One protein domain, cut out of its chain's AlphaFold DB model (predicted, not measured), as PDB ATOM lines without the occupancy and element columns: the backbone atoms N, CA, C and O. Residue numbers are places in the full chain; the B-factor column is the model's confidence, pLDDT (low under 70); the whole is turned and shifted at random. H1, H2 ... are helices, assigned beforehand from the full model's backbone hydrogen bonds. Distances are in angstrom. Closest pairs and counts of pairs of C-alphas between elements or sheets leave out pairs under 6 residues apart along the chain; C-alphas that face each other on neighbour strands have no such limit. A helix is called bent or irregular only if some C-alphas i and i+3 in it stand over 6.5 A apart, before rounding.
ATOM      1  N   ILE A  29     132.644  71.203  61.284       83.06
ATOM      2  CA  ILE A  29     131.248  71.646  61.419       83.06
ATOM      3  C   ILE A  29     130.480  70.753  62.400       83.06
ATOM      4  O   ILE A  29     129.756  71.263  63.252       83.06
ATOM      5  N   ASP A  30     130.695  69.438  62.370       86.31
ATOM      6  CA  ASP A  30     130.028  68.498  63.279       86.31
ATOM      7  C   ASP A  30     130.409  68.742  64.745       86.31
ATOM      8  O   ASP A  30     129.595  68.610  65.665       86.31
ATOM      9  N   GLY A  31     131.667  69.089  65.012       84.44
ATOM     10  CA  GLY A  31     132.150  69.521  66.316       84.44
ATOM     11  C   GLY A  31     131.475  70.809  66.766       84.44
ATOM     12  O   GLY A  31     130.976  70.865  67.894       84.44
ATOM     13  N   MET A  32     131.389  71.802  65.879       85.75
ATOM     14  CA  MET A  32     130.700  73.069  66.138       85.75
ATOM     15  C   MET A  32     129.222  72.833  66.481       85.75
ATOM     16  O   MET A  32     128.734  73.307  67.511       85.75
ATOM     17  N   ILE A  33     128.529  72.024  65.676       86.94
ATOM     18  CA  ILE A  33     127.111  71.722  65.863       86.94
ATOM     19  C   ILE A  33     126.877  70.973  67.169       86.94
ATOM     20  O   ILE A  33     125.991  71.336  67.946       86.94
ATOM     21  N   ARG A  34     127.718  69.979  67.478       87.44
ATOM     22  CA  ARG A  34     127.664  69.268  68.762       87.44
ATOM     23  C   ARG A  34     127.864  70.203  69.945       87.44
ATOM     24  O   ARG A  34     127.194  70.022  70.958       87.44
ATOM     25  N   VAL A  35     128.762  71.185  69.857       86.00
ATOM     26  CA  VAL A  35     128.947  72.187  70.918       86.00
ATOM     27  C   VAL A  35     127.664  73.002  71.094       86.00
ATOM     28  O   VAL A  35     127.137  73.045  72.206       86.00
ATOM     29  N   VAL A  36     127.118  73.576  70.021       87.44
ATOM     30  CA  VAL A  36     125.905  74.414  70.082       87.44
ATOM     31  C   VAL A  36     124.686  73.636  70.581       87.44
ATOM     32  O   VAL A  36     123.940  74.151  71.408       87.44
ATOM     33  N   ARG A  37     124.509  72.379  70.157       86.31
ATOM     34  CA  ARG A  37     123.426  71.502  70.635       86.31
ATOM     35  C   ARG A  37     123.586  71.119  72.105       86.31
ATOM     36  O   ARG A  37     122.610  71.087  72.852       86.31
ATOM     37  N   ARG A  38     124.819  70.818  72.527       86.88
ATOM     38  CA  ARG A  38     125.125  70.328  73.880       86.88
ATOM     39  C   ARG A  38     125.009  71.409  74.946       86.88
ATOM     40  O   ARG A  38     124.698  71.099  76.096       86.88
ATOM     41  N   TYR A  39     125.331  72.647  74.604       81.25
ATOM     42  CA  TYR A  39     125.215  73.766  75.524       81.25
ATOM     43  C   TYR A  39     123.831  74.405  75.369       81.25
ATOM     44  O   TYR A  39     123.373  74.639  74.260       81.25
ATOM     45  N   GLY A  40     123.137  74.644  76.488       80.00
ATOM     46  CA  GLY A  40     121.807  75.265  76.474       80.00
ATOM     47  C   GLY A  40     121.809  76.676  75.871       80.00
ATOM     48  O   GLY A  40     122.827  77.168  75.403       80.00
ATOM     49  N   TRP A  41     120.677  77.373  75.932       90.19
ATOM     50  CA  TRP A  41     120.496  78.686  75.292       90.19
ATOM     51  C   TRP A  41     121.392  79.813  75.820       90.19
ATOM     52  O   TRP A  41     121.596  80.803  75.125       90.19
ATOM     53  N   LEU A  42     121.948  79.676  77.026       88.50
ATOM     54  CA  LEU A  42     122.660  80.755  77.712       88.50
ATOM     55  C   LEU A  42     123.789  81.414  76.886       88.50
ATOM     56  O   LEU A  42     123.837  82.641  76.863       88.50
ATOM     57  N   PRO A  43     124.683  80.684  76.189       88.38
ATOM     58  CA  PRO A  43     125.740  81.320  75.409       88.38
ATOM     59  C   PRO A  43     125.192  82.017  74.160       88.38
ATOM     60  O   PRO A  43     125.653  83.105  73.845       88.38
ATOM     61  N   ALA A  44     124.173  81.451  73.505       91.75
ATOM     62  CA  ALA A  44     123.503  82.092  72.373       91.75
ATOM     63  C   ALA A  44     122.813  83.401  72.801       91.75
ATOM     64  O   ALA A  44     122.934  84.420  72.128       91.75
ATOM     65  N   LEU A  45     122.157  83.402  73.967       93.50
ATOM     66  CA  LEU A  45     121.563  84.605  74.558       93.50
ATOM     67  C   LEU A  45     122.619  85.639  74.957       93.50
ATOM     68  O   LEU A  45     122.394  86.832  74.793       93.50
ATOM     69  N   PHE A  46     123.782  85.200  75.442       92.94
ATOM     70  CA  PHE A  46     124.901  86.104  75.709       92.94
ATOM     71  C   PHE A  46     125.419  86.754  74.423       92.94
ATOM     72  O   PHE A  46     125.698  87.951  74.414       92.94
ATOM     73  N   GLY A  47     125.514  85.988  73.335       93.12
ATOM     74  CA  GLY A  47     125.914  86.519  72.038       93.12
ATOM     75  C   GLY A  47     124.936  87.561  71.496       93.12
ATOM     76  O   GLY A  47     125.351  88.645  71.083       93.12
ATOM     77  N   LEU A  48     123.635  87.285  71.620       94.88
ATOM     78  CA  LEU A  48     122.576  88.252  71.332       94.88
ATOM     79  C   LEU A  48     122.681  89.504  72.198       94.88
ATOM     80  O   LEU A  48     122.647  90.603  71.661       94.88
ATOM     81  N   ALA A  49     122.850  89.355  73.511       95.12
ATOM     82  CA  ALA A  49     122.977  90.489  74.419       95.12
ATOM     83  C   ALA A  49     124.186  91.369  74.068       95.12
ATOM     84  O   ALA A  49     124.070  92.592  74.047       95.12
ATOM     85  N   LEU A  50     125.330  90.760  73.741       95.81
ATOM     86  CA  LEU A  50     126.526  91.488  73.323       95.81
ATOM     87  C   LEU A  50     126.290  92.267  72.021       95.81
ATOM     88  O   LEU A  50     126.654  93.438  71.938       95.81
ATOM     89  N   HIS A  51     125.658  91.639  71.027       96.44
ATOM     90  CA  HIS A  51     125.280  92.308  69.784       96.44
ATOM     91  C   HIS A  51     124.309  93.468  70.048       96.44
ATOM     92  O   HIS A  51     124.549  94.574  69.573       96.44
ATOM     93  N   SER A  52     123.267  93.253  70.852       95.94
ATOM     94  CA  SER A  52     122.291  94.281  71.220       95.94
ATOM     95  C   SER A  52     122.931  95.488  71.904       95.94
ATOM     96  O   SER A  52     122.638  96.622  71.539       95.94
ATOM     97  N   LEU A  53     123.842  95.258  72.855       95.56
ATOM     98  CA  LEU A  53     124.564  96.335  73.538       95.56
ATOM     99  C   LEU A  53     125.471  97.109  72.579       95.56
ATOM    100  O   LEU A  53     125.456  98.337  72.585       95.56
ATOM    101  N   ALA A  54     126.234  96.402  71.740       96.00
ATOM    102  CA  ALA A  54     127.113  97.031  70.758       96.00
ATOM    103  C   ALA A  54     126.314  97.867  69.748       96.00
ATOM    104  O   ALA A  54     126.669  99.012  69.475       96.00
ATOM    105  N   ARG A  55     125.204  97.322  69.241       94.56
ATOM    106  CA  ARG A  55     124.307  98.029  68.327       94.56
ATOM    107  C   ARG A  55     123.654  99.241  68.987       94.56
ATOM    108  O   ARG A  55     123.639 100.302  68.386       94.56
ATOM    109  N   GLY A  56     123.152  99.104  70.210       93.06
ATOM    110  CA  GLY A  56     122.529 100.207  70.940       93.06
ATOM    111  C   GLY A  56     123.487 101.367  71.220       93.06
ATOM    112  O   GLY A  56     123.128 102.530  71.062       93.06
ATOM    113  N   ALA A  57     124.733 101.050  71.586       92.31
ATOM    114  CA  ALA A  57     125.787 102.051  71.739       92.31
ATOM    115  C   ALA A  57     126.124 102.730  70.403       92.31
ATOM    116  O   ALA A  57     126.331 103.939  70.358       92.31
ATOM    117  N   PHE A  58     126.158 101.963  69.312       93.31
ATOM    118  CA  PHE A  58     126.319 102.507  67.970       93.31
ATOM    119  C   PHE A  58     125.178 103.450  67.581       93.31
ATOM    120  O   PHE A  58     125.466 104.563  67.162       93.31
ATOM    121  N   GLU A  59     123.921 103.044  67.768       91.56
ATOM    122  CA  GLU A  59     122.744 103.856  67.430       91.56
ATOM    123  C   GLU A  59     122.766 105.192  68.174       91.56
ATOM    124  O   GLU A  59     122.666 106.243  67.546       91.56
ATOM    125  N   TYR A  60     123.063 105.157  69.477       91.38
ATOM    126  CA  TYR A  60     123.262 106.363  70.275       91.38
ATOM    127  C   TYR A  60     124.334 107.295  69.691       91.38
ATOM    128  O   TYR A  60     124.101 108.489  69.540       91.38
ATOM    129  N   LEU A  61     125.511 106.758  69.354       91.00
ATOM    130  CA  LEU A  61     126.628 107.552  68.830       91.00
ATOM    131  C   LEU A  61     126.404 108.034  67.393       91.00
ATOM    132  O   LEU A  61     127.039 108.997  66.975       91.00
ATOM    133  N   SER A  62     125.541 107.357  66.636       88.69
ATOM    134  CA  SER A  62     125.194 107.714  65.261       88.69
ATOM    135  C   SER A  62     124.054 108.712  65.148       88.69
ATOM    136  O   SER A  62     123.834 109.241  64.063       88.69
ATOM    137  N   GLU A  63     123.338 108.976  66.239       87.25
ATOM    138  CA  GLU A  63     122.205 109.888  66.210       87.25
ATOM    139  C   GLU A  63     122.697 111.324  65.948       87.25
ATOM    140  O   GLU A  63     123.499 111.848  66.733       87.25
ATOM    141  N   PRO A  64     122.220 112.006  64.888       83.69
ATOM    142  CA  PRO A  64     122.744 113.314  64.502       83.69
ATOM    143  C   PRO A  64     122.661 114.360  65.615       83.69
ATOM    144  O   PRO A  64     123.600 115.129  65.814       83.69
ATOM    145  N   PHE A  65     121.577 114.346  66.395       81.81
ATOM    146  CA  PHE A  65     121.425 115.214  67.564       81.81
ATOM    147  C   PHE A  65     122.534 114.982  68.604       81.81
ATOM    148  O   PHE A  65     123.098 115.933  69.134       81.81
ATOM    149  N   ILE A  66     122.888 113.722  68.865       85.44
ATOM    150  CA  ILE A  66     123.913 113.358  69.851       85.44
ATOM    151  C   ILE A  66     125.303 113.808  69.386       85.44
ATOM    152  O   ILE A  66     126.096 114.284  70.198       85.44
ATOM    153  N   ILE A  67     125.582 113.687  68.085       84.56
ATOM    154  CA  ILE A  67     126.833 114.145  67.468       84.56
ATOM    155  C   ILE A  67     126.960 115.674  67.592       84.56
ATOM    156  O   ILE A  67     128.021 116.168  67.968       84.56
ATOM    157  N   VAL A  68     125.877 116.417  67.331       81.88
ATOM    158  CA  VAL A  68     125.846 117.889  67.425       81.88
ATOM    159  C   VAL A  68     126.026 118.379  68.868       81.88
ATOM    160  O   VAL A  68     126.785 119.314  69.102       81.88
ATOM    161  N   GLU A  69     125.395 117.721  69.842       81.00
ATOM    162  CA  GLU A  69     125.462 118.080  71.272       81.00
ATOM    163  C   GLU A  69     126.740 117.590  71.988       81.00
ATOM    164  O   GLU A  69     126.895 117.761  73.199       81.00
ATOM    165  N   GLY A  70     127.674 116.957  71.271       79.00
ATOM    166  CA  GLY A  70     128.961 116.536  71.832       79.00
ATOM    167  C   GLY A  70     128.892 115.308  72.748       79.00
ATOM    168  O   GLY A  70     129.714 115.172  73.654       79.00
ATOM    169  N   TYR A  71     127.938 114.399  72.513       82.94
ATOM    170  CA  TYR A  71     127.781 113.085  73.165       82.94
ATOM    171  C   TYR A  71     127.509 113.079  74.681       82.94
ATOM    172  O   TYR A  71     127.117 112.048  75.220       82.94
ATOM    173  N   VAL A  72     127.697 114.187  75.401       85.75
ATOM    174  CA  VAL A  72     127.467 114.278  76.852       85.75
ATOM    175  C   VAL A  72     126.739 115.582  77.173       85.75
ATOM    176  O   VAL A  72     127.339 116.643  77.283       85.75
ATOM    177  N   PHE A  73     125.428 115.477  77.385       83.88
ATOM    178  CA  PHE A  73     124.505 116.580  77.688       83.88
ATOM    179  C   PHE A  73     123.512 116.142  78.780       83.88
ATOM    180  O   PHE A  73     123.340 114.946  78.985       83.88
ATOM    181  N   PRO A  74     122.800 117.028  79.494       84.50
ATOM    182  CA  PRO A  74     122.007 116.647  80.676       84.50
ATOM    183  C   PRO A  74     121.025 115.464  80.506       84.50
ATOM    184  O   PRO A  74     120.768 114.743  81.468       84.50
ATOM    185  N   GLY A  75     120.504 115.225  79.294       84.06
ATOM    186  CA  GLY A  75     119.612 114.103  78.960       84.06
ATOM    187  C   GLY A  75     120.294 112.845  78.400       84.06
ATOM    188  O   GLY A  75     119.604 111.877  78.068       84.06
ATOM    189  N   TRP A  76     121.627 112.825  78.296       89.44
ATOM    190  CA  TRP A  76     122.390 111.753  77.652       89.44
ATOM    191  C   TRP A  76     122.115 110.349  78.220       89.44
ATOM    192  O   TRP A  76     122.002 109.423  77.413       89.44
ATOM    193  N   PRO A  77     121.916 110.140  79.545       91.81
ATOM    194  CA  PRO A  77     121.669 108.795  80.065       91.81
ATOM    195  C   PRO A  77     120.334 108.223  79.583       91.81
ATOM    196  O   PRO A  77     120.250 107.044  79.244       91.81
ATOM    197  N   ALA A  78     119.290 109.056  79.518       91.06
ATOM    198  CA  ALA A  78     117.979 108.636  79.035       91.06
ATOM    199  C   ALA A  78     118.024 108.322  77.533       91.06
ATOM    200  O   ALA A  78     117.533 107.276  77.114       91.06
ATOM    201  N   ALA A  79     118.677 109.179  76.743       87.88
ATOM    202  CA  ALA A  79     118.873 108.954  75.313       87.88
ATOM    203  C   ALA A  79     119.656 107.658  75.036       87.88
ATOM    204  O   ALA A  79     119.265 106.884  74.161       87.88
ATOM    205  N   LEU A  80     120.706 107.372  75.811       91.06
ATOM    206  CA  LEU A  80     121.456 106.120  75.704       91.06
ATOM    207  C   LEU A  80     120.572 104.905  76.006       91.06
ATOM    208  O   LEU A  80     120.582 103.940  75.248       91.06
ATOM    209  N   VAL A  81     119.780 104.948  77.082       93.56
ATOM    210  CA  VAL A  81     118.873 103.844  77.437       93.56
ATOM    211  C   VAL A  81     117.847 103.593  76.334       93.56
ATOM    212  O   VAL A  81     117.634 102.440  75.962       93.56
ATOM    213  N   VAL A  82     117.243 104.647  75.778       92.38
ATOM    214  CA  VAL A  82     116.270 104.525  74.681       92.38
ATOM    215  C   VAL A  82     116.906 103.877  73.451       92.38
ATOM    216  O   VAL A  82     116.342 102.925  72.919       92.38
ATOM    217  N   ASN A  83     118.100 104.321  73.051       92.19
ATOM    218  CA  ASN A  83     118.827 103.740  71.920       92.19
ATOM    219  C   ASN A  83     119.246 102.288  72.182       92.19
ATOM    220  O   ASN A  83     119.124 101.439  71.309       92.19
ATOM    221  N   VAL A  84     119.662 101.949  73.404       93.69
ATOM    222  CA  VAL A  84     119.970 100.557  73.762       93.69
ATOM    223  C   VAL A  84     118.733  99.668  73.691       93.69
ATOM    224  O   VAL A  84     118.823  98.545  73.191       93.69
ATOM    225  N   LEU A  85     117.575 100.143  74.153       94.56
ATOM    226  CA  LEU A  85     116.318  99.396  74.060       94.56
ATOM    227  C   LEU A  85     115.867  99.226  72.606       94.56
ATOM    228  O   LEU A  85     115.517  98.113  72.208       94.56
ATOM    229  N   PHE A  86     115.916 100.300  71.816       91.44
ATOM    230  CA  PHE A  86     115.573 100.271  70.398       91.44
ATOM    231  C   PHE A  86     116.506  99.334  69.621       91.44
ATOM    232  O   PHE A  86     116.035  98.386  68.990       91.44
ATOM    233  N   GLY A  87     117.820  99.486  69.777       91.12
ATOM    234  CA  GLY A  87     118.810  98.621  69.145       91.12
ATOM    235  C   GLY A  87     118.658  97.163  69.555       91.12
ATOM    236  O   GLY A  87     118.712  96.276  68.704       91.12
ATOM    237  N   SER A  88     118.369  96.894  70.832       93.69
ATOM    238  CA  SER A  88     118.074  95.536  71.310       93.69
ATOM    239  C   SER A  88     116.844  94.942  70.630       93.69
ATOM    240  O   SER A  88     116.881  93.784  70.208       93.69
ATOM    241  N   PHE A  89     115.768  95.722  70.498       94.44
ATOM    242  CA  PHE A  89     114.567  95.296  69.786       94.44
ATOM    243  C   PHE A  89     114.882  94.976  68.323       94.44
ATOM    244  O   PHE A  89     114.518  93.899  67.851       94.44
ATOM    245  N   VAL A  90     115.625  95.844  67.630       92.12
ATOM    246  CA  VAL A  90     116.013  95.611  66.234       92.12
ATOM    247  C   VAL A  90     116.892  94.369  66.097       92.12
ATOM    248  O   VAL A  90     116.675  93.590  65.169       92.12
ATOM    249  N   VAL A  91     117.838  94.121  67.012       94.69
ATOM    250  CA  VAL A  91     118.643  92.885  67.008       94.69
ATOM    251  C   VAL A  91     117.763  91.654  67.179       94.69
ATOM    252  O   VAL A  91     117.884  90.722  66.389       94.69
ATOM    253  N   ILE A  92     116.887  91.634  68.185       95.06
ATOM    254  CA  ILE A  92     116.027  90.477  68.470       95.06
ATOM    255  C   ILE A  92     115.075  90.223  67.302       95.06
ATOM    256  O   ILE A  92     114.939  89.083  66.864       95.06
ATOM    257  N   PHE A  93     114.461  91.279  66.769       94.50
ATOM    258  CA  PHE A  93     113.574  91.196  65.615       94.50
ATOM    259  C   PHE A  93     114.317  90.685  64.377       94.50
ATOM    260  O   PHE A  93     113.877  89.729  63.747       94.50
ATOM    261  N   SER A  94     115.487  91.252  64.069       93.19
ATOM    262  CA  SER A  94     116.302  90.830  62.921       93.19
ATOM    263  C   SER A  94     116.794  89.395  63.073       93.19
ATOM    264  O   SER A  94     116.779  88.642  62.107       93.19
ATOM    265  N   TRP A  95     117.199  88.987  64.277       95.44
ATOM    266  CA  TRP A  95     117.570  87.606  64.580       95.44
ATOM    267  C   TRP A  95     116.384  86.660  64.380       95.44
ATOM    268  O   TRP A  95     116.532  85.632  63.720       95.44
ATOM    269  N   PHE A  96     115.204  87.029  64.885       94.69
ATOM    270  CA  PHE A  96     113.998  86.229  64.719       94.69
ATOM    271  C   PHE A  96     113.628  86.073  63.240       94.69
ATOM    272  O   PHE A  96     113.462  84.953  62.765       94.69
ATOM    273  N   CYS A  97     113.563  87.178  62.495       95.06
ATOM    274  CA  CYS A  97     113.229  87.163  61.076       95.06
ATOM    275  C   CYS A  97     114.282  86.429  60.247       95.06
ATOM    276  O   CYS A  97     113.924  85.583  59.441       95.06
ATOM    277  N   TYR A  98     115.570  86.713  60.439       95.38
ATOM    278  CA  TYR A  98     116.628  86.123  59.624       95.38
ATOM    279  C   TYR A  98     116.738  84.612  59.849       95.38
ATOM    280  O   TYR A  98     116.528  83.830  58.924       95.38
ATOM    281  N   PHE A  99     117.004  84.180  61.083       96.19
ATOM    282  CA  PHE A  99     117.194  82.757  61.378       96.19
ATOM    283  C   PHE A  99     115.875  81.981  61.322       96.19
ATOM    284  O   PHE A  99     115.876  80.815  60.930       96.19
ATOM    285  N   GLY A 100     114.749  82.629  61.631       95.44
ATOM    286  CA  GLY A 100     113.419  82.055  61.456       95.44
ATOM    287  C   GLY A 100     113.078  81.820  59.988       95.44
ATOM    288  O   GLY A 100     112.699  80.710  59.641       95.44
ATOM    289  N   LEU A 101     113.268  82.804  59.099       96.25
ATOM    290  CA  LEU A 101     112.986  82.629  57.668       96.25
ATOM    291  C   LEU A 101     113.895  81.577  57.035       96.25
ATOM    292  O   LEU A 101     113.393  80.719  56.314       96.25
ATOM    293  N   VAL A 102     115.200  81.590  57.335       96.50
ATOM    294  CA  VAL A 102     116.104  80.530  56.857       96.50
ATOM    295  C   VAL A 102     115.621  79.167  57.356       96.50
ATOM    296  O   VAL A 102     115.542  78.228  56.570       96.50
ATOM    297  N   GLY A 103     115.261  79.062  58.638       95.25
ATOM    298  CA  GLY A 103     114.778  77.819  59.231       95.25
ATOM    299  C   GLY A 103     113.445  77.331  58.661       95.25
ATOM    300  O   GLY A 103     113.280  76.129  58.483       95.25
ATOM    301  N   VAL A 104     112.520  78.237  58.338       95.19
ATOM    302  CA  VAL A 104     111.235  77.918  57.695       95.19
ATOM    303  C   VAL A 104     111.452  77.430  56.267       95.19
ATOM    304  O   VAL A 104     110.893  76.407  55.887       95.19
ATOM    305  N   ILE A 105     112.286  78.119  55.479       95.06
ATOM    306  CA  ILE A 105     112.568  77.710  54.096       95.06
ATOM    307  C   ILE A 105     113.324  76.375  54.085       95.06
ATOM    308  O   ILE A 105     113.001  75.500  53.292       95.06
ATOM    309  N   ALA A 106     114.318  76.200  54.961       94.75
ATOM    310  CA  ALA A 106     115.050  74.940  55.091       94.75
ATOM    311  C   ALA A 106     114.150  73.789  55.560       94.75
ATOM    312  O   ALA A 106     114.206  72.720  54.964       94.75
ATOM    313  N   GLY A 107     113.282  74.027  56.550       93.56
ATOM    314  CA  GLY A 107     112.300  73.046  57.024       93.56
ATOM    315  C   GLY A 107     111.369  72.596  55.907       93.56
ATOM    316  O   GLY A 107     111.246  71.403  55.660       93.56
ATOM    317  N   PHE A 108     110.825  73.545  55.141       93.75
ATOM    318  CA  PHE A 108     109.986  73.253  53.977       93.75
ATOM    319  C   PHE A 108     110.702  72.442  52.879       93.75
ATOM    320  O   PHE A 108     110.061  71.712  52.132       93.75
ATOM    321  N   LEU A 109     112.025  72.583  52.747       92.31
ATOM    322  CA  LEU A 109     112.834  71.849  51.766       92.31
ATOM    323  C   LEU A 109     113.418  70.535  52.312       92.31
ATOM    324  O   LEU A 109     114.078  69.813  51.552       92.31
ATOM    325  N   SER A 110     113.221  70.253  53.600       93.06
ATOM    326  CA  SER A 110     113.672  69.038  54.277       93.06
ATOM    327  C   SER A 110     112.609  67.948  54.231       93.06
ATOM    328  O   SER A 110     111.419  68.247  54.167       93.06
ATOM    329  N   ASP A 111     113.034  66.690  54.320       88.19
ATOM    330  CA  ASP A 111     112.116  65.546  54.304       88.19
ATOM    331  C   ASP A 111     111.310  65.416  55.617       88.19
ATOM    332  O   ASP A 111     110.269  64.762  55.638       88.19
ATOM    333  N   GLU A 112     111.771  66.040  56.709       83.06
ATOM    334  CA  GLU A 112     111.083  66.051  58.012       83.06
ATOM    335  C   GLU A 112     110.037  67.177  58.135       83.06
ATOM    336  O   GLU A 112     109.251  67.170  59.077       83.06
ATOM    337  N   GLU A 113     110.017  68.134  57.198       81.19
ATOM    338  CA  GLU A 113     109.083  69.276  57.133       81.19
ATOM    339  C   GLU A 113     108.998  70.155  58.406       81.19
ATOM    340  O   GLU A 113     108.094  70.981  58.543       81.19
ATOM    341  N   ASP A 114     109.975  70.056  59.314       84.12
ATOM    342  CA  ASP A 114     109.969  70.727  60.618       84.12
ATOM    343  C   ASP A 114     111.038  71.827  60.746       84.12
ATOM    344  O   ASP A 114     112.153  71.749  60.225       84.12
ATOM    345  N   MET A 115     110.722  72.883  61.508       86.56
ATOM    346  CA  MET A 115     111.682  73.945  61.831       86.56
ATOM    347  C   MET A 115     112.491  73.599  63.089       86.56
ATOM    348  O   MET A 115     111.992  73.651  64.215       86.56
ATOM    349  N   VAL A 116     113.790  73.346  62.917       88.88
ATOM    350  CA  VAL A 116     114.694  72.985  64.016       88.88
ATOM    351  C   VAL A 116     115.015  74.192  64.911       88.88
ATOM    352  O   VAL A 116     115.679  75.143  64.499       88.88
ATOM    353  N   ALA A 117     114.634  74.127  66.191       88.25
ATOM    354  CA  ALA A 117     114.880  75.199  67.171       88.25
ATOM    355  C   ALA A 117     116.372  75.537  67.376       88.25
ATOM    356  O   ALA A 117     116.713  76.649  67.786       88.25
ATOM    357  N   ASP A 118     117.276  74.596  67.082       91.19
ATOM    358  CA  ASP A 118     118.717  74.844  67.137       91.19
ATOM    359  C   ASP A 118     119.160  75.940  66.159       91.19
ATOM    360  O   ASP A 118     120.133  76.628  66.465       91.19
ATOM    361  N   MET A 119     118.428  76.185  65.062       94.06
ATOM    362  CA  MET A 119     118.696  77.276  64.112       94.06
ATOM    363  C   MET A 119     118.861  78.627  64.822       94.06
ATOM    364  O   MET A 119     119.829  79.359  64.611       94.06
ATOM    365  N   PHE A 120     117.960  78.925  65.756       94.19
ATOM    366  CA  PHE A 120     117.998  80.141  66.563       94.19
ATOM    367  C   PHE A 120     119.200  80.180  67.514       94.19
ATOM    368  O   PHE A 120     119.795  81.245  67.712       94.19
ATOM    369  N   LYS A 121     119.619  79.033  68.068       94.19
ATOM    370  CA  LYS A 121     120.838  78.961  68.886       94.19
ATOM    371  C   LYS A 121     122.058  79.320  68.051       94.19
ATOM    372  O   LYS A 121     122.805  80.196  68.476       94.19
ATOM    373  N   PHE A 122     122.237  78.713  66.872       93.00
ATOM    374  CA  PHE A 122     123.322  79.094  65.954       93.00
ATOM    375  C   PHE A 122     123.264  80.571  65.620       93.00
ATOM    376  O   PHE A 122     124.297  81.236  65.662       93.00
ATOM    377  N   GLY A 123     122.063  81.104  65.403       92.75
ATOM    378  CA  GLY A 123     121.886  82.529  65.201       92.75
ATOM    379  C   GLY A 123     122.425  83.373  66.349       92.75
ATOM    380  O   GLY A 123     123.145  84.332  66.104       92.75
ATOM    381  N   GLY A 124     122.173  82.991  67.603       92.94
ATOM    382  CA  GLY A 124     122.728  83.708  68.754       92.94
ATOM    383  C   GLY A 124     124.251  83.588  68.897       92.94
ATOM    384  O   GLY A 124     124.887  84.485  69.445       92.94
ATOM    385  N   TYR A 125     124.861  82.515  68.383       92.50
ATOM    386  CA  TYR A 125     126.322  82.423  68.294       92.50
ATOM    387  C   TYR A 125     126.882  83.316  67.178       92.50
ATOM    388  O   TYR A 125     127.860  84.031  67.390       92.50
ATOM    389  N   LEU A 126     126.252  83.299  66.002       93.88
ATOM    390  CA  LEU A 126     126.695  84.046  64.824       93.88
ATOM    391  C   LEU A 126     126.490  85.557  64.966       93.88
ATOM    392  O   LEU A 126     127.297  86.328  64.454       93.88
ATOM    393  N   THR A 127     125.478  86.006  65.712       93.94
ATOM    394  CA  THR A 127     125.242  87.440  65.946       93.94
ATOM    395  C   THR A 127     126.404  88.139  66.650       93.94
ATOM    396  O   THR A 127     126.569  89.345  66.482       93.94
ATOM    397  N   VAL A 128     127.274  87.409  67.358       93.50
ATOM    398  CA  VAL A 128     128.498  87.980  67.948       93.50
ATOM    399  C   VAL A 128     129.434  88.574  66.904       93.50
ATOM    400  O   VAL A 128     130.149  89.517  67.227       93.50
ATOM    401  N   LEU A 129     129.399  88.109  65.652       94.06
ATOM    402  CA  LEU A 129     130.189  88.689  64.559       94.06
ATOM    403  C   LEU A 129     129.839  90.159  64.292       94.06
ATOM    404  O   LEU A 129     130.683  90.916  63.818       94.06
ATOM    405  N   PHE A 130     128.624  90.586  64.641       95.19
ATOM    406  CA  PHE A 130     128.184  91.968  64.479       95.19
ATOM    407  C   PHE A 130     128.648  92.877  65.618       95.19
ATOM    408  O   PHE A 130     128.807  94.075  65.410       95.19
ATOM    409  N   ALA A 131     128.922  92.342  66.811       95.56
ATOM    410  CA  ALA A 131     129.410  93.147  67.927       95.56
ATOM    411  C   ALA A 131     130.690  93.946  67.593       95.56
ATOM    412  O   ALA A 131     130.671  95.164  67.770       95.56
ATOM    413  N   PRO A 132     131.780  93.352  67.058       95.62
ATOM    414  CA  PRO A 132     132.960  94.125  66.675       95.62
ATOM    415  C   PRO A 132     132.673  95.112  65.538       95.62
ATOM    416  O   PRO A 132     133.267  96.182  65.516       95.62
ATOM    417  N   VAL A 133     131.743  94.800  64.631       95.38
ATOM    418  CA  VAL A 133     131.339  95.707  63.545       95.38
ATOM    419  C   VAL A 133     130.708  96.975  64.103       95.38
ATOM    420  O   VAL A 133     131.103  98.069  63.712       95.38
ATOM    421  N   PHE A 134     129.778  96.838  65.050       95.19
ATOM    422  CA  PHE A 134     129.147  97.987  65.694       95.19
ATOM    423  C   PHE A 134     130.119  98.749  66.592       95.19
ATOM    424  O   PHE A 134     130.131  99.970  66.539       95.19
ATOM    425  N   LEU A 135     130.998  98.068  67.335       95.06
ATOM    426  CA  LEU A 135     132.007  98.735  68.167       95.06
ATOM    427  C   LEU A 135     133.027  99.526  67.336       95.06
ATOM    428  O   LEU A 135     133.336 100.669  67.664       95.06
ATOM    429  N   VAL A 136     133.540  98.947  66.248       94.50
ATOM    430  CA  VAL A 136     134.418  99.669  65.313       94.50
ATOM    431  C   VAL A 136     133.642 100.795  64.637       94.50
ATOM    432  O   VAL A 136     134.155 101.905  64.526       94.50
ATOM    433  N   GLY A 137     132.391 100.546  64.248       92.81
ATOM    434  CA  GLY A 137     131.521 101.561  63.667       92.81
ATOM    435  C   GLY A 137     131.282 102.746  64.597       92.81
ATOM    436  O   GLY A 137     131.346 103.882  64.142       92.81
ATOM    437  N   SER A 138     131.107 102.507  65.896       92.38
ATOM    438  CA  SER A 138     130.995 103.549  66.920       92.38
ATOM    439  C   SER A 138     132.231 104.444  66.953       92.38
ATOM    440  O   SER A 138     132.104 105.665  66.971       92.38
ATOM    441  N   VAL A 139     133.429 103.849  66.914       92.56
ATOM    442  CA  VAL A 139     134.694 104.601  66.877       92.56
ATOM    443  C   VAL A 139     134.811 105.409  65.587       92.56
ATOM    444  O   VAL A 139     135.210 106.566  65.625       92.56
ATOM    445  N   VAL A 140     134.440 104.820  64.448       90.75
ATOM    446  CA  VAL A 140     134.485 105.488  63.141       90.75
ATOM    447  C   VAL A 140     133.512 106.669  63.092       90.75
ATOM    448  O   VAL A 140     133.896 107.754  62.665       90.75
ATOM    449  N   ILE A 141     132.281 106.504  63.573       87.75
ATOM    450  CA  ILE A 141     131.268 107.569  63.589       87.75
ATOM    451  C   ILE A 141     131.631 108.702  64.544       87.75
ATOM    452  O   ILE A 141     131.384 109.859  64.219       87.75
ATOM    453  N   ALA A 142     132.291 108.407  65.665       87.00
ATOM    454  CA  ALA A 142     132.777 109.438  66.583       87.00
ATOM    455  C   ALA A 142     133.801 110.405  65.945       87.00
ATOM    456  O   ALA A 142     134.161 111.409  66.551       87.00
ATOM    457  N   THR A 143     134.280 110.115  64.728       88.44
ATOM    458  CA  THR A 143     135.163 111.001  63.950       88.44
ATOM    459  C   THR A 143     134.421 111.906  62.959       88.44
ATOM    460  O   THR A 143     135.065 112.685  62.253       88.44
ATOM    461  N   ILE A 144     133.091 111.807  62.859       85.31
ATOM    462  CA  ILE A 144     132.292 112.703  62.015       85.31
ATOM    463  C   ILE A 144     132.396 114.119  62.584       85.31
ATOM    464  O   ILE A 144     132.110 114.363  63.752       85.31
ATOM    465  N   SER A 145     132.831 115.057  61.744       78.62
ATOM    466  CA  SER A 145     132.928 116.469  62.112       78.62
ATOM    467  C   SER A 145     131.596 117.165  61.855       78.62
ATOM    468  O   SER A 145     131.034 117.036  60.767       78.62
ATOM    469  N   VAL A 146     131.105 117.905  62.847       77.44
ATOM    470  CA  VAL A 146     129.878 118.704  62.733       77.44
ATOM    471  C   VAL A 146     130.172 119.947  61.881       77.44
ATOM    472  O   VAL A 146     131.127 120.660  62.194       77.44
ATOM    473  N   PRO A 147     129.398 120.219  60.812       71.00
ATOM    474  CA  PRO A 147     129.557 121.439  60.026       71.00
ATOM    475  C   PRO A 147     129.290 122.707  60.850       71.00
ATOM    476  O   PRO A 147     128.382 122.734  61.685       71.00
ATOM    477  N   ASP A 148     130.037 123.777  60.569       66.81
ATOM    478  CA  ASP A 148     129.849 125.075  61.225       66.81
ATOM    479  C   ASP A 148     128.406 125.587  61.051       66.81
ATOM    480  O   ASP A 148     127.858 125.601  59.947       66.81
ATOM    481  N   GLY A 149     127.787 126.035  62.149       62.94
ATOM    482  CA  GLY A 149     126.432 126.604  62.156       62.94
ATOM    483  C   GLY A 149     125.294 125.608  62.415       62.94
ATOM    484  O   GLY A 149     124.159 126.037  62.618       62.94
ATOM    485  N   VAL A 150     125.574 124.304  62.483       66.75
ATOM    486  CA  VAL A 150     124.595 123.292  62.909       66.75
ATOM    487  C   VAL A 150     124.563 123.246  64.442       66.75
ATOM    488  O   VAL A 150     125.510 122.781  65.067       66.75
ATOM    489  N   SER A 151     123.484 123.735  65.062       67.38
ATOM    490  CA  SER A 151     123.262 123.619  66.514       67.38
ATOM    491  C   SER A 151     121.816 123.237  66.817       67.38
ATOM    492  O   SER A 151     120.894 123.746  66.172       67.38
ATOM    493  N   ALA A 152     121.606 122.352  67.795       63.56
ATOM    494  CA  ALA A 152     120.254 121.943  68.163       63.56
ATOM    495  C   ALA A 152     119.492 123.072  68.885       63.56
ATOM    496  O   ALA A 152     118.281 123.209  68.708       63.56
ATOM    497  N   ASP A 153     120.210 123.946  69.600       60.59
ATOM    498  CA  ASP A 153     119.658 125.149  70.234       60.59
ATOM    499  C   ASP A 153     119.065 126.151  69.225       60.59
ATOM    500  O   ASP A 153     118.014 126.740  69.487       60.59
ATOM    501  N   ALA A 154     119.679 126.326  68.046       57.91
ATOM    502  CA  ALA A 154     119.138 127.202  66.999       57.91
ATOM    503  C   ALA A 154     117.884 126.619  66.317       57.91
ATOM    504  O   ALA A 154     117.008 127.370  65.874       57.91
ATOM    505  N   ALA A 155     117.778 125.287  66.253       57.66
ATOM    506  CA  ALA A 155     116.640 124.582  65.665       57.66
ATOM    507  C   ALA A 155     115.417 124.568  66.600       57.66
ATOM    508  O   ALA A 155     114.292 124.819  66.156       57.66
ATOM    509  N   ALA A 156     115.639 124.355  67.903       58.69
ATOM    510  CA  ALA A 156     114.585 124.295  68.919       58.69
ATOM    511  C   ALA A 156     113.823 125.623  69.092       58.69
ATOM    512  O   ALA A 156     112.650 125.620  69.462       58.69
ATOM    513  N   GLN A 157     114.460 126.760  68.798       58.97
ATOM    514  CA  GLN A 157     113.845 128.085  68.933       58.97
ATOM    515  C   GLN A 157     112.878 128.446  67.795       58.97
ATOM    516  O   GLN A 157     112.056 129.342  67.975       58.97
ATOM    517  N   ASN A 158     112.936 127.760  66.644       54.88
ATOM    518  CA  ASN A 158     112.239 128.195  65.426       54.88
ATOM    519  C   ASN A 158     111.111 127.272  64.941       54.88
ATOM    520  O   ASN A 158     110.462 127.621  63.960       54.88
ATOM    521  N   GLY A 159     110.829 126.141  65.602       53.28
ATOM    522  CA  GLY A 159     109.694 125.255  65.279       53.28
ATOM    523  C   GLY A 159     109.819 124.551  63.917       53.28
ATOM    524  O   GLY A 159     110.086 123.352  63.884       53.28
ATOM    525  N   ASP A 160     109.717 125.304  62.817       57.28
ATOM    526  CA  ASP A 160     110.013 124.891  61.432       57.28
ATOM    527  C   ASP A 160     111.476 124.442  61.261       57.28
ATOM    528  O   ASP A 160     111.762 123.480  60.547       57.28
ATOM    529  N   GLY A 161     112.398 125.058  62.010       55.78
ATOM    530  CA  GLY A 161     113.819 124.699  62.007       55.78
ATOM    531  C   GLY A 161     114.115 123.292  62.535       55.78
ATOM    532  O   GLY A 161     115.189 122.766  62.272       55.78
ATOM    533  N   THR A 162     113.179 122.642  63.238       59.97
ATOM    534  CA  THR A 162     113.382 121.284  63.779       59.97
ATOM    535  C   THR A 162     113.350 120.226  62.678       59.97
ATOM    536  O   THR A 162     114.136 119.282  62.705       59.97
ATOM    537  N   VAL A 163     112.461 120.382  61.690       61.88
ATOM    538  CA  VAL A 163     112.359 119.454  60.553       61.88
ATOM    539  C   VAL A 163     113.529 119.662  59.597       61.88
ATOM    540  O   VAL A 163     114.118 118.684  59.148       61.88
ATOM    541  N   GLU A 164     113.901 120.917  59.335       63.34
ATOM    542  CA  GLU A 164     115.061 121.265  58.505       63.34
ATOM    543  C   GLU A 164     116.387 120.840  59.152       63.34
ATOM    544  O   GLU A 164     117.276 120.317  58.477       63.34
ATOM    545  N   PHE A 165     116.501 120.982  60.476       65.44
ATOM    546  CA  PHE A 165     117.615 120.430  61.238       65.44
ATOM    547  C   PHE A 165     117.620 118.910  61.170       65.44
ATOM    548  O   PHE A 165     118.667 118.344  60.904       65.44
ATOM    549  N   ALA A 166     116.484 118.233  61.347       65.25
ATOM    550  CA  ALA A 166     116.438 116.779  61.235       65.25
ATOM    551  C   ALA A 166     116.866 116.316  59.835       65.25
ATOM    552  O   ALA A 166     117.753 115.481  59.718       65.25
ATOM    553  N   THR A 167     116.332 116.880  58.753       67.06
ATOM    554  CA  THR A 167     116.709 116.455  57.395       67.06
ATOM    555  C   THR A 167     118.170 116.762  57.063       67.06
ATOM    556  O   THR A 167     118.853 115.907  56.498       67.06
ATOM    557  N   THR A 168     118.676 117.933  57.456       67.50
ATOM    558  CA  THR A 168     120.074 118.335  57.217       67.50
ATOM    559  C   THR A 168     121.050 117.581  58.117       67.50
ATOM    560  O   THR A 168     122.143 117.212  57.692       67.50
ATOM    561  N   ALA A 169     120.659 117.313  59.364       66.06
ATOM    562  CA  ALA A 169     121.485 116.584  60.312       66.06
ATOM    563  C   ALA A 169     121.574 115.100  59.950       66.06
ATOM    564  O   ALA A 169     122.650 114.504  59.991       66.06
ATOM    565  N   TYR A 170     120.457 114.512  59.518       72.56
ATOM    566  CA  TYR A 170     120.455 113.156  58.985       72.56
ATOM    567  C   TYR A 170     121.302 113.061  57.711       72.56
ATOM    568  O   TYR A 170     122.104 112.137  57.610       72.56
ATOM    569  N   SER A 171     121.212 114.002  56.767       74.25
ATOM    570  CA  SER A 171     121.995 113.899  55.526       74.25
ATOM    571  C   SER A 171     123.509 113.942  55.769       74.25
ATOM    572  O   SER A 171     124.212 113.067  55.269       74.25
ATOM    573  N   PHE A 172     124.040 114.848  56.604       78.62
ATOM    574  CA  PHE A 172     125.500 114.907  56.798       78.62
ATOM    575  C   PHE A 172     126.071 113.658  57.485       78.62
ATOM    576  O   PHE A 172     127.200 113.258  57.195       78.62
ATOM    577  N   VAL A 173     125.311 113.022  58.382       81.00
ATOM    578  CA  VAL A 173     125.734 111.767  59.016       81.00
ATOM    579  C   VAL A 173     125.631 110.616  58.019       81.00
ATOM    580  O   VAL A 173     126.590 109.858  57.850       81.00
ATOM    581  N   TYR A 174     124.490 110.486  57.338       82.56
ATOM    582  CA  TYR A 174     124.190 109.345  56.472       82.56
ATOM    583  C   TYR A 174     124.956 109.360  55.142       82.56
ATOM    584  O   TYR A 174     125.186 108.277  54.591       82.56
ATOM    585  N   ASP A 175     125.390 110.529  54.675       84.62
ATOM    586  CA  ASP A 175     126.189 110.700  53.454       84.62
ATOM    587  C   ASP A 175     127.701 110.784  53.749       84.62
ATOM    588  O   ASP A 175     128.528 110.908  52.842       84.62
ATOM    589  N   SER A 176     128.097 110.689  55.023       86.88
ATOM    590  CA  SER A 176     129.508 110.696  55.413       86.88
ATOM    591  C   SER A 176     130.252 109.447  54.925       86.88
ATOM    592  O   SER A 176     129.731 108.326  54.912       86.88
ATOM    593  N   THR A 177     131.537 109.607  54.589       89.69
ATOM    594  CA  THR A 177     132.414 108.473  54.229       89.69
ATOM    595  C   THR A 177     132.521 107.459  55.375       89.69
ATOM    596  O   THR A 177     132.583 106.252  55.138       89.69
ATOM    597  N   GLN A 178     132.478 107.939  56.618       91.94
ATOM    598  CA  GLN A 178     132.440 107.146  57.843       91.94
ATOM    599  C   GLN A 178     131.229 106.210  57.854       91.94
ATOM    600  O   GLN A 178     131.392 104.998  58.008       91.94
ATOM    601  N   MET A 179     130.023 106.742  57.633       90.44
ATOM    602  CA  MET A 179     128.807 105.929  57.606       90.44
ATOM    603  C   MET A 179     128.816 104.941  56.435       90.44
ATOM    604  O   MET A 179     128.444 103.779  56.609       90.44
ATOM    605  N   HIS A 180     129.321 105.337  55.262       91.06
ATOM    606  CA  HIS A 180     129.510 104.408  54.144       91.06
ATOM    607  C   HIS A 180     130.433 103.233  54.502       91.06
ATOM    608  O   HIS A 180     130.098 102.084  54.203       91.06
ATOM    609  N   ALA A 181     131.551 103.485  55.188       92.50
ATOM    610  CA  ALA A 181     132.443 102.426  55.657       92.50
ATOM    611  C   ALA A 181     131.736 101.480  56.642       92.50
ATOM    612  O   ALA A 181     131.859 100.259  56.527       92.50
ATOM    613  N   VAL A 182     130.929 102.020  57.562       93.12
ATOM    614  CA  VAL A 182     130.136 101.203  58.494       93.12
ATOM    615  C   VAL A 182     129.102 100.346  57.765       93.12
ATOM    616  O   VAL A 182     128.983  99.158  58.068       93.12
ATOM    617  N   ARG A 183     128.391 100.894  56.772       93.31
ATOM    618  CA  ARG A 183     127.444 100.125  55.941       93.31
ATOM    619  C   ARG A 183     128.130  98.950  55.242       93.31
ATOM    620  O   ARG A 183     127.604  97.838  55.258       93.31
ATOM    621  N   ILE A 184     129.338  99.155  54.710       94.31
ATOM    622  CA  ILE A 184     130.143  98.090  54.087       94.31
ATOM    623  C   ILE A 184     130.540  97.015  55.111       94.31
ATOM    624  O   ILE A 184     130.450  95.819  54.816       94.31
ATOM    625  N   LEU A 185     130.946  97.408  56.323       94.38
ATOM    626  CA  LEU A 185     131.262  96.459  57.397       94.38
ATOM    627  C   LEU A 185     130.026  95.640  57.806       94.38
ATOM    628  O   LEU A 185     130.114  94.415  57.906       94.38
ATOM    629  N   LYS A 186     128.865  96.289  57.970       94.31
ATOM    630  CA  LYS A 186     127.576  95.628  58.250       94.31
ATOM    631  C   LYS A 186     127.206  94.635  57.143       94.31
ATOM    632  O   LYS A 186     126.848  93.497  57.438       94.31
ATOM    633  N   ALA A 187     127.328  95.037  55.879       95.25
ATOM    634  CA  ALA A 187     127.057  94.174  54.732       95.25
ATOM    635  C   ALA A 187     127.995  92.957  54.706       95.25
ATOM    636  O   ALA A 187     127.548  91.829  54.504       95.25
ATOM    637  N   THR A 188     129.282  93.162  54.988       96.06
ATOM    638  CA  THR A 188     130.278  92.084  55.046       96.06
ATOM    639  C   THR A 188     129.953  91.092  56.162       96.06
ATOM    640  O   THR A 188     130.032  89.883  55.951       96.06
ATOM    641  N   ALA A 189     129.521  91.572  57.330       95.62
ATOM    642  CA  ALA A 189     129.089  90.719  58.435       95.62
ATOM    643  C   ALA A 189     127.888  89.839  58.062       95.62
ATOM    644  O   ALA A 189     127.875  88.651  58.390       95.62
ATOM    645  N   TRP A 190     126.918  90.385  57.320       96.12
ATOM    646  CA  TRP A 190     125.806  89.604  56.774       96.12
ATOM    647  C   TRP A 190     126.266  88.539  55.788       96.12
ATOM    648  O   TRP A 190     125.855  87.388  55.914       96.12
ATOM    649  N   VAL A 191     127.152  88.892  54.854       96.19
ATOM    650  CA  VAL A 191     127.714  87.941  53.885       96.19
ATOM    651  C   VAL A 191     128.423  86.794  54.606       96.19
ATOM    652  O   VAL A 191     128.112  85.630  54.359       96.19
ATOM    653  N   VAL A 192     129.318  87.106  55.547       96.56
ATOM    654  CA  VAL A 192     130.041  86.101  56.343       96.56
ATOM    655  C   VAL A 192     129.066  85.230  57.137       96.56
ATOM    656  O   VAL A 192     129.199  84.008  57.130       96.56
ATOM    657  N   THR A 193     128.057  85.832  57.768       95.81
ATOM    658  CA  THR A 193     127.017  85.100  58.507       95.81
ATOM    659  C   THR A 193     126.278  84.116  57.604       95.81
ATOM    660  O   THR A 193     126.136  82.954  57.978       95.81
ATOM    661  N   GLY A 194     125.870  84.540  56.404       96.00
ATOM    662  CA  GLY A 194     125.213  83.670  55.430       96.00
ATOM    663  C   GLY A 194     126.103  82.503  55.000       96.00
ATOM    664  O   GLY A 194     125.677  81.353  55.061       96.00
ATOM    665  N   PHE A 195     127.366  82.760  54.651       95.44
ATOM    666  CA  PHE A 195     128.299  81.693  54.265       95.44
ATOM    667  C   PHE A 195     128.543  80.677  55.384       95.44
ATOM    668  O   PHE A 195     128.567  79.476  55.122       95.44
ATOM    669  N   LEU A 196     128.684  81.135  56.631       94.44
ATOM    670  CA  LEU A 196     128.849  80.249  57.787       94.44
ATOM    671  C   LEU A 196     127.584  79.437  58.092       94.44
ATOM    672  O   LEU A 196     127.675  78.350  58.663       94.44
ATOM    673  N   LEU A 197     126.413  79.946  57.708       95.25
ATOM    674  CA  LEU A 197     125.132  79.293  57.945       95.25
ATOM    675  C   LEU A 197     124.842  78.165  56.945       95.25
ATOM    676  O   LEU A 197     124.160  77.214  57.313       95.25
ATOM    677  N   LEU A 198     125.389  78.211  55.724       95.75
ATOM    678  CA  LEU A 198     125.185  77.180  54.692       95.75
ATOM    679  C   LEU A 198     125.459  75.741  55.182       95.75
ATOM    680  O   LEU A 198     124.542  74.917  55.108       95.75
ATOM    681  N   PRO A 199     126.657  75.404  55.708       93.31
ATOM    682  CA  PRO A 199     126.936  74.044  56.175       93.31
ATOM    683  C   PRO A 199     126.136  73.678  57.433       93.31
ATOM    684  O   PRO A 199     125.817  72.512  57.648       93.31
ATOM    685  N   VAL A 200     125.775  74.670  58.255       93.25
ATOM    686  CA  VAL A 200     124.915  74.460  59.427       93.25
ATOM    687  C   VAL A 200     123.516  74.047  58.982       93.25
ATOM    688  O   VAL A 200     122.980  73.077  59.500       93.25
ATOM    689  N   VAL A 201     122.941  74.739  58.000       94.88
ATOM    690  CA  VAL A 201     121.615  74.433  57.449       94.88
ATOM    691  C   VAL A 201     121.592  73.057  56.789       94.88
ATOM    692  O   VAL A 201     120.685  72.286  57.083       94.88
ATOM    693  N   GLN A 202     122.602  72.725  55.973       94.19
ATOM    694  CA  GLN A 202     122.716  71.396  55.352       94.19
ATOM    695  C   GLN A 202     122.643  70.295  56.407       94.19
ATOM    696  O   GLN A 202     121.844  69.377  56.293       94.19
ATOM    697  N   HIS A 203     123.433  70.428  57.474       92.81
ATOM    698  CA  HIS A 203     123.513  69.409  58.513       92.81
ATOM    699  C   HIS A 203     122.299  69.394  59.453       92.81
ATOM    700  O   HIS A 203     121.921  68.343  59.960       92.81
ATOM    701  N   LEU A 204     121.701  70.552  59.748       91.44
ATOM    702  CA  LEU A 204     120.550  70.621  60.652       91.44
ATOM    703  C   LEU A 204     119.271  70.070  60.028       91.44
ATOM    704  O   LEU A 204     118.454  69.549  60.779       91.44
ATOM    705  N   TYR A 205     119.113  70.216  58.714       93.19
ATOM    706  CA  TYR A 205     117.896  69.861  57.981       93.19
ATOM    707  C   TYR A 205     118.088  68.664  57.039       93.19
ATOM    708  O   TYR A 205     117.160  68.322  56.317       93.19
ATOM    709  N   ASP A 206     119.281  68.060  57.025       93.25
ATOM    710  CA  ASP A 206     119.674  66.965  56.125       93.25
ATOM    711  C   ASP A 206     119.341  67.246  54.647       93.25
ATOM    712  O   ASP A 206     118.786  66.425  53.921       93.25
ATOM    713  N   ILE A 207     119.650  68.470  54.203       93.81
ATOM    714  CA  ILE A 207     119.386  68.925  52.833       93.81
ATOM    715  C   ILE A 207     120.671  69.072  52.026       93.81
ATOM    716  O   ILE A 207     121.745  69.370  52.555       93.81
ATOM    717  N   ASP A 208     120.544  68.919  50.706       94.88
ATOM    718  CA  ASP A 208     121.654  69.097  49.779       94.88
ATOM    719  C   ASP A 208     122.139  70.556  49.705       94.88
ATOM    720  O   ASP A 208     121.495  71.514  50.152       94.88
ATOM    721  N   GLU A 209     123.311  70.736  49.096       94.62
ATOM    722  CA  GLU A 209     123.955  72.043  48.984       94.62
ATOM    723  C   GLU A 209     123.060  73.081  48.299       94.62
ATOM    724  O   GLU A 209     122.969  74.223  48.753       94.62
ATOM    725  N   LYS A 210     122.345  72.679  47.241       95.50
ATOM    726  CA  LYS A 210     121.482  73.583  46.477       95.50
ATOM    727  C   LYS A 210     120.310  74.080  47.312       95.50
ATOM    728  O   LYS A 210     120.053  75.284  47.311       95.50
ATOM    729  N   ARG A 211     119.614  73.192  48.033       94.94
ATOM    730  CA  ARG A 211     118.505  73.593  48.912       94.94
ATOM    731  C   ARG A 211     118.996  74.502  50.034       94.94
ATOM    732  O   ARG A 211     118.376  75.531  50.267       94.94
ATOM    733  N   SER A 212     120.155  74.215  50.632       95.38
ATOM    734  CA  SER A 212     120.754  75.102  51.641       95.38
ATOM    735  C   SER A 212     121.048  76.508  51.103       95.38
ATOM    736  O   SER A 212     120.687  77.503  51.738       95.38
ATOM    737  N   VAL A 213     121.617  76.620  49.897       96.44
ATOM    738  CA  VAL A 213     121.844  77.925  49.251       96.44
ATOM    739  C   VAL A 213     120.528  78.675  49.040       96.44
ATOM    740  O   VAL A 213     120.458  79.868  49.335       96.44
ATOM    741  N   VAL A 214     119.475  77.993  48.586       95.88
ATOM    742  CA  VAL A 214     118.145  78.597  48.385       95.88
ATOM    743  C   VAL A 214     117.517  79.054  49.706       95.88
ATOM    744  O   VAL A 214     116.863  80.095  49.728       95.88
ATOM    745  N   SER A 215     117.751  78.346  50.812       95.69
ATOM    746  CA  SER A 215     117.261  78.744  52.136       95.69
ATOM    747  C   SER A 215     117.985  79.966  52.704       95.69
ATOM    748  O   SER A 215     117.363  80.804  53.352       95.69
ATOM    749  N   VAL A 216     119.297  80.082  52.477       96.88
ATOM    750  CA  VAL A 216     120.142  81.091  53.139       96.88
ATOM    751  C   VAL A 216     120.330  82.354  52.301       96.88
ATOM    752  O   VAL A 216     120.280  83.469  52.833       96.88
ATOM    753  N   LEU A 217     120.581  82.213  50.999       95.81
ATOM    754  CA  LEU A 217     121.036  83.317  50.154       95.81
ATOM    755  C   LEU A 217     119.995  84.439  50.001       95.81
ATOM    756  O   LEU A 217     120.384  85.595  50.171       95.81
ATOM    757  N   PRO A 218     118.697  84.170  49.749       95.56
ATOM    758  CA  PRO A 218     117.700  85.235  49.620       95.56
ATOM    759  C   PRO A 218     117.569  86.060  50.902       95.56
ATOM    760  O   PRO A 218     117.549  87.289  50.855       95.56
ATOM    761  N   VAL A 219     117.560  85.395  52.060       96.31
ATOM    762  CA  VAL A 219     117.463  86.062  53.366       96.31
ATOM    763  C   VAL A 219     118.741  86.860  53.660       96.31
ATOM    764  O   VAL A 219     118.680  87.981  54.163       96.31
ATOM    765  N   THR A 220     119.908  86.335  53.270       96.00
ATOM    766  CA  THR A 220     121.200  87.041  53.350       96.00
ATOM    767  C   THR A 220     121.236  88.272  52.465       96.00
ATOM    768  O   THR A 220     121.700  89.317  52.912       96.00
ATOM    769  N   LEU A 221     120.697  88.195  51.249       94.56
ATOM    770  CA  LEU A 221     120.607  89.341  50.351       94.56
ATOM    771  C   LEU A 221     119.728  90.446  50.948       94.56
ATOM    772  O   LEU A 221     120.118  91.609  50.912       94.56
ATOM    773  N   VAL A 222     118.595  90.092  51.565       93.62
ATOM    774  CA  VAL A 222     117.768  91.052  52.314       93.62
ATOM    775  C   VAL A 222     118.565  91.665  53.470       93.62
ATOM    776  O   VAL A 222     118.572  92.885  53.620       93.62
ATOM    777  N   GLY A 223     119.306  90.856  54.234       91.00
ATOM    778  CA  GLY A 223     120.215  91.336  55.282       91.00
ATOM    779  C   GLY A 223     121.238  92.353  54.759       91.00
ATOM    780  O   GLY A 223     121.375  93.444  55.309       91.00
ATOM    781  N   VAL A 224     121.888  92.056  53.633       93.31
ATOM    782  CA  VAL A 224     122.837  92.966  52.975       93.31
ATOM    783  C   VAL A 224     122.153  94.255  52.525       93.31
ATOM    784  O   VAL A 224     122.660  95.330  52.822       93.31
ATOM    785  N   ILE A 225     120.995  94.179  51.867       91.62
ATOM    786  CA  ILE A 225     120.247  95.366  51.421       91.62
ATOM    787  C   ILE A 225     119.870  96.239  52.623       91.62
ATOM    788  O   ILE A 225     120.098  97.446  52.607       91.62
ATOM    789  N   THR A 226     119.369  95.637  53.705       86.88
ATOM    790  CA  THR A 226     119.007  96.384  54.921       86.88
ATOM    791  C   THR A 226     120.205  97.066  55.576       86.88
ATOM    792  O   THR A 226     120.032  98.121  56.172       86.88
ATOM    793  N   ALA A 227     121.427  96.546  55.418       85.81
ATOM    794  CA  ALA A 227     122.636  97.209  55.904       85.81
ATOM    795  C   ALA A 227     122.961  98.529  55.182       85.81
ATOM    796  O   ALA A 227     123.722  99.323  55.731       85.81
ATOM    797  N   PHE A 228     122.410  98.752  53.984       81.69
ATOM    798  CA  PHE A 228     122.535 100.007  53.238       81.69
ATOM    799  C   PHE A 228     121.330 100.939  53.408       81.69
ATOM    800  O   PHE A 228     121.465 102.134  53.159       81.69
ATOM    801  N   LEU A 229     120.177 100.404  53.818       73.06
ATOM    802  CA  LEU A 229     118.951 101.175  54.060       73.06
ATOM    803  C   LEU A 229     118.827 101.681  55.507       73.06
ATOM    804  O   LEU A 229     118.100 102.638  55.750       73.06
ATOM    805  N   LEU A 230     119.519 101.030  56.447       57.34
ATOM    806  CA  LEU A 230     119.574 101.335  57.884       57.34
ATOM    807  C   LEU A 230     121.003 101.673  58.298       57.34
ATOM    808  O   LEU A 230     121.182 102.382  59.302       57.34
TER     809      LEU A 230
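Overview. This is residues 29 to 230 of the 230 residues of an uncharacterized protein of Natronorubrum texcoconense (UniProt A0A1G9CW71). The model is a rod of long helices: H2, H5, H8 and H9 stand side by side in a curved row, and the longest helix, H4, slants across one side of that row from H2 at one edge to H9 at the other. Short H1 lies across one end of the rod near the start of H5, while H3, H6 and H7 make a small, looser cluster at the opposite end. The printed part has 202 residues with nine named helices, H1 to H9 in order along the chain, and no named strand, so its class is all helix. It is only just compact, close to loose, with a radius of gyration of the C-alphas of 19.8 A, and it spans 64 by 30 by 26 A.

Along the chain. H1, residues 29 to 38, begins with C-alpha 29 at (131.248, 71.646, 61.419) and is 13.9 A long. H2, residues 42 to 62, is 29.8 A long, and H3 holds residues 64 to 68. H4, residues 76 to 109, runs 48.5 A from C-alpha 76 at (122.390, 111.753, 77.652). H5, residues 118 to 141, is 35.2 A long with a kink of 30 degrees near residue 129; it is neither bent nor irregular, but only just: C-alphas 129 and 132 are 6.5 A apart. H6, residues 152 to 156, and H7, residues 161 to 174, follow. H8, residues 177 to 205, is 41.4 A long with a kink of 36 degrees near residue 199, and is only just irregular: C-alphas 196 and 199 are 6.7 A apart. H9, residues 209 to 229, is 30.0 A long, ends with C-alpha 229 at (118.951, 101.175, 54.060), has a kink of 32 degrees near residue 216, and is only just irregular, C-alphas 215 and 218 being 7.0 A apart.

Arrangement. H4, H5, H8 and H9 form a bundle, up and down, each running against the one before it in the chain. H4 and H5 are a helical hairpin at a steep tilt of 39 degrees; residues 95 to 103 of H4 touch residues 119 to 127 of H5, and the closest C-alphas, of Phe 99 and Phe 120, are 5.9 A apart. H5 and H8 touch at a shallow tilt of 13 degrees, opposite ways, closest at the C-alphas of Gly 137 and Val 182, 5.4 A. H8 and H9, also a helical hairpin, touch at a shallow tilt of 20 degrees, with the C-alphas of Ala 187 and Val 224 closest at 4.7 A. Residues 98 to 109 of H4 touch H9, closest at the C-alphas of Val 102 and Ser 215, 5.2 A. H5 and H9 are apart. H2 touches H5 at a shallow tilt of 27 degrees, the same way, closest at the C-alphas of Ala 44 and Gly 124, 4.0 A. H2 also touches residues 79 to 92 of H4 at a steep tilt of 51 degrees, opposite ways, with the C-alphas of Gly 56 and Val 84 closest at 3.8 A. H1 touches residues 118 to 122 of H5, about perpendicular at 78 degrees, closest at the C-alphas of Arg 37 and Asp 118, 6.8 A. H7 touches H3, closest at the C-alphas of Pro 64 and Ala 169, 5.5 A, and with residues 161 to 165 it touches H6, closest at the C-alphas of Ala 155 and Gly 161, 4.6 A. In H1, H2, H3, H4, H6 and H7 every O i to N i+4 pair is within hydrogen-bond range; the counts are 14 of 20 in H5, 23 of 25 in H8 and 14 of 17 in H9.

Size, cuts and confidence. The two C-alphas farthest apart, of Asp 111 and Gln 157, are 64.3 A apart. The printed part has no cut and ends at residue 230, the chain's last. No link is long. The mean pLDDT of the printed part is 87.5; residues 148 to 169 and residue 230 are under 70.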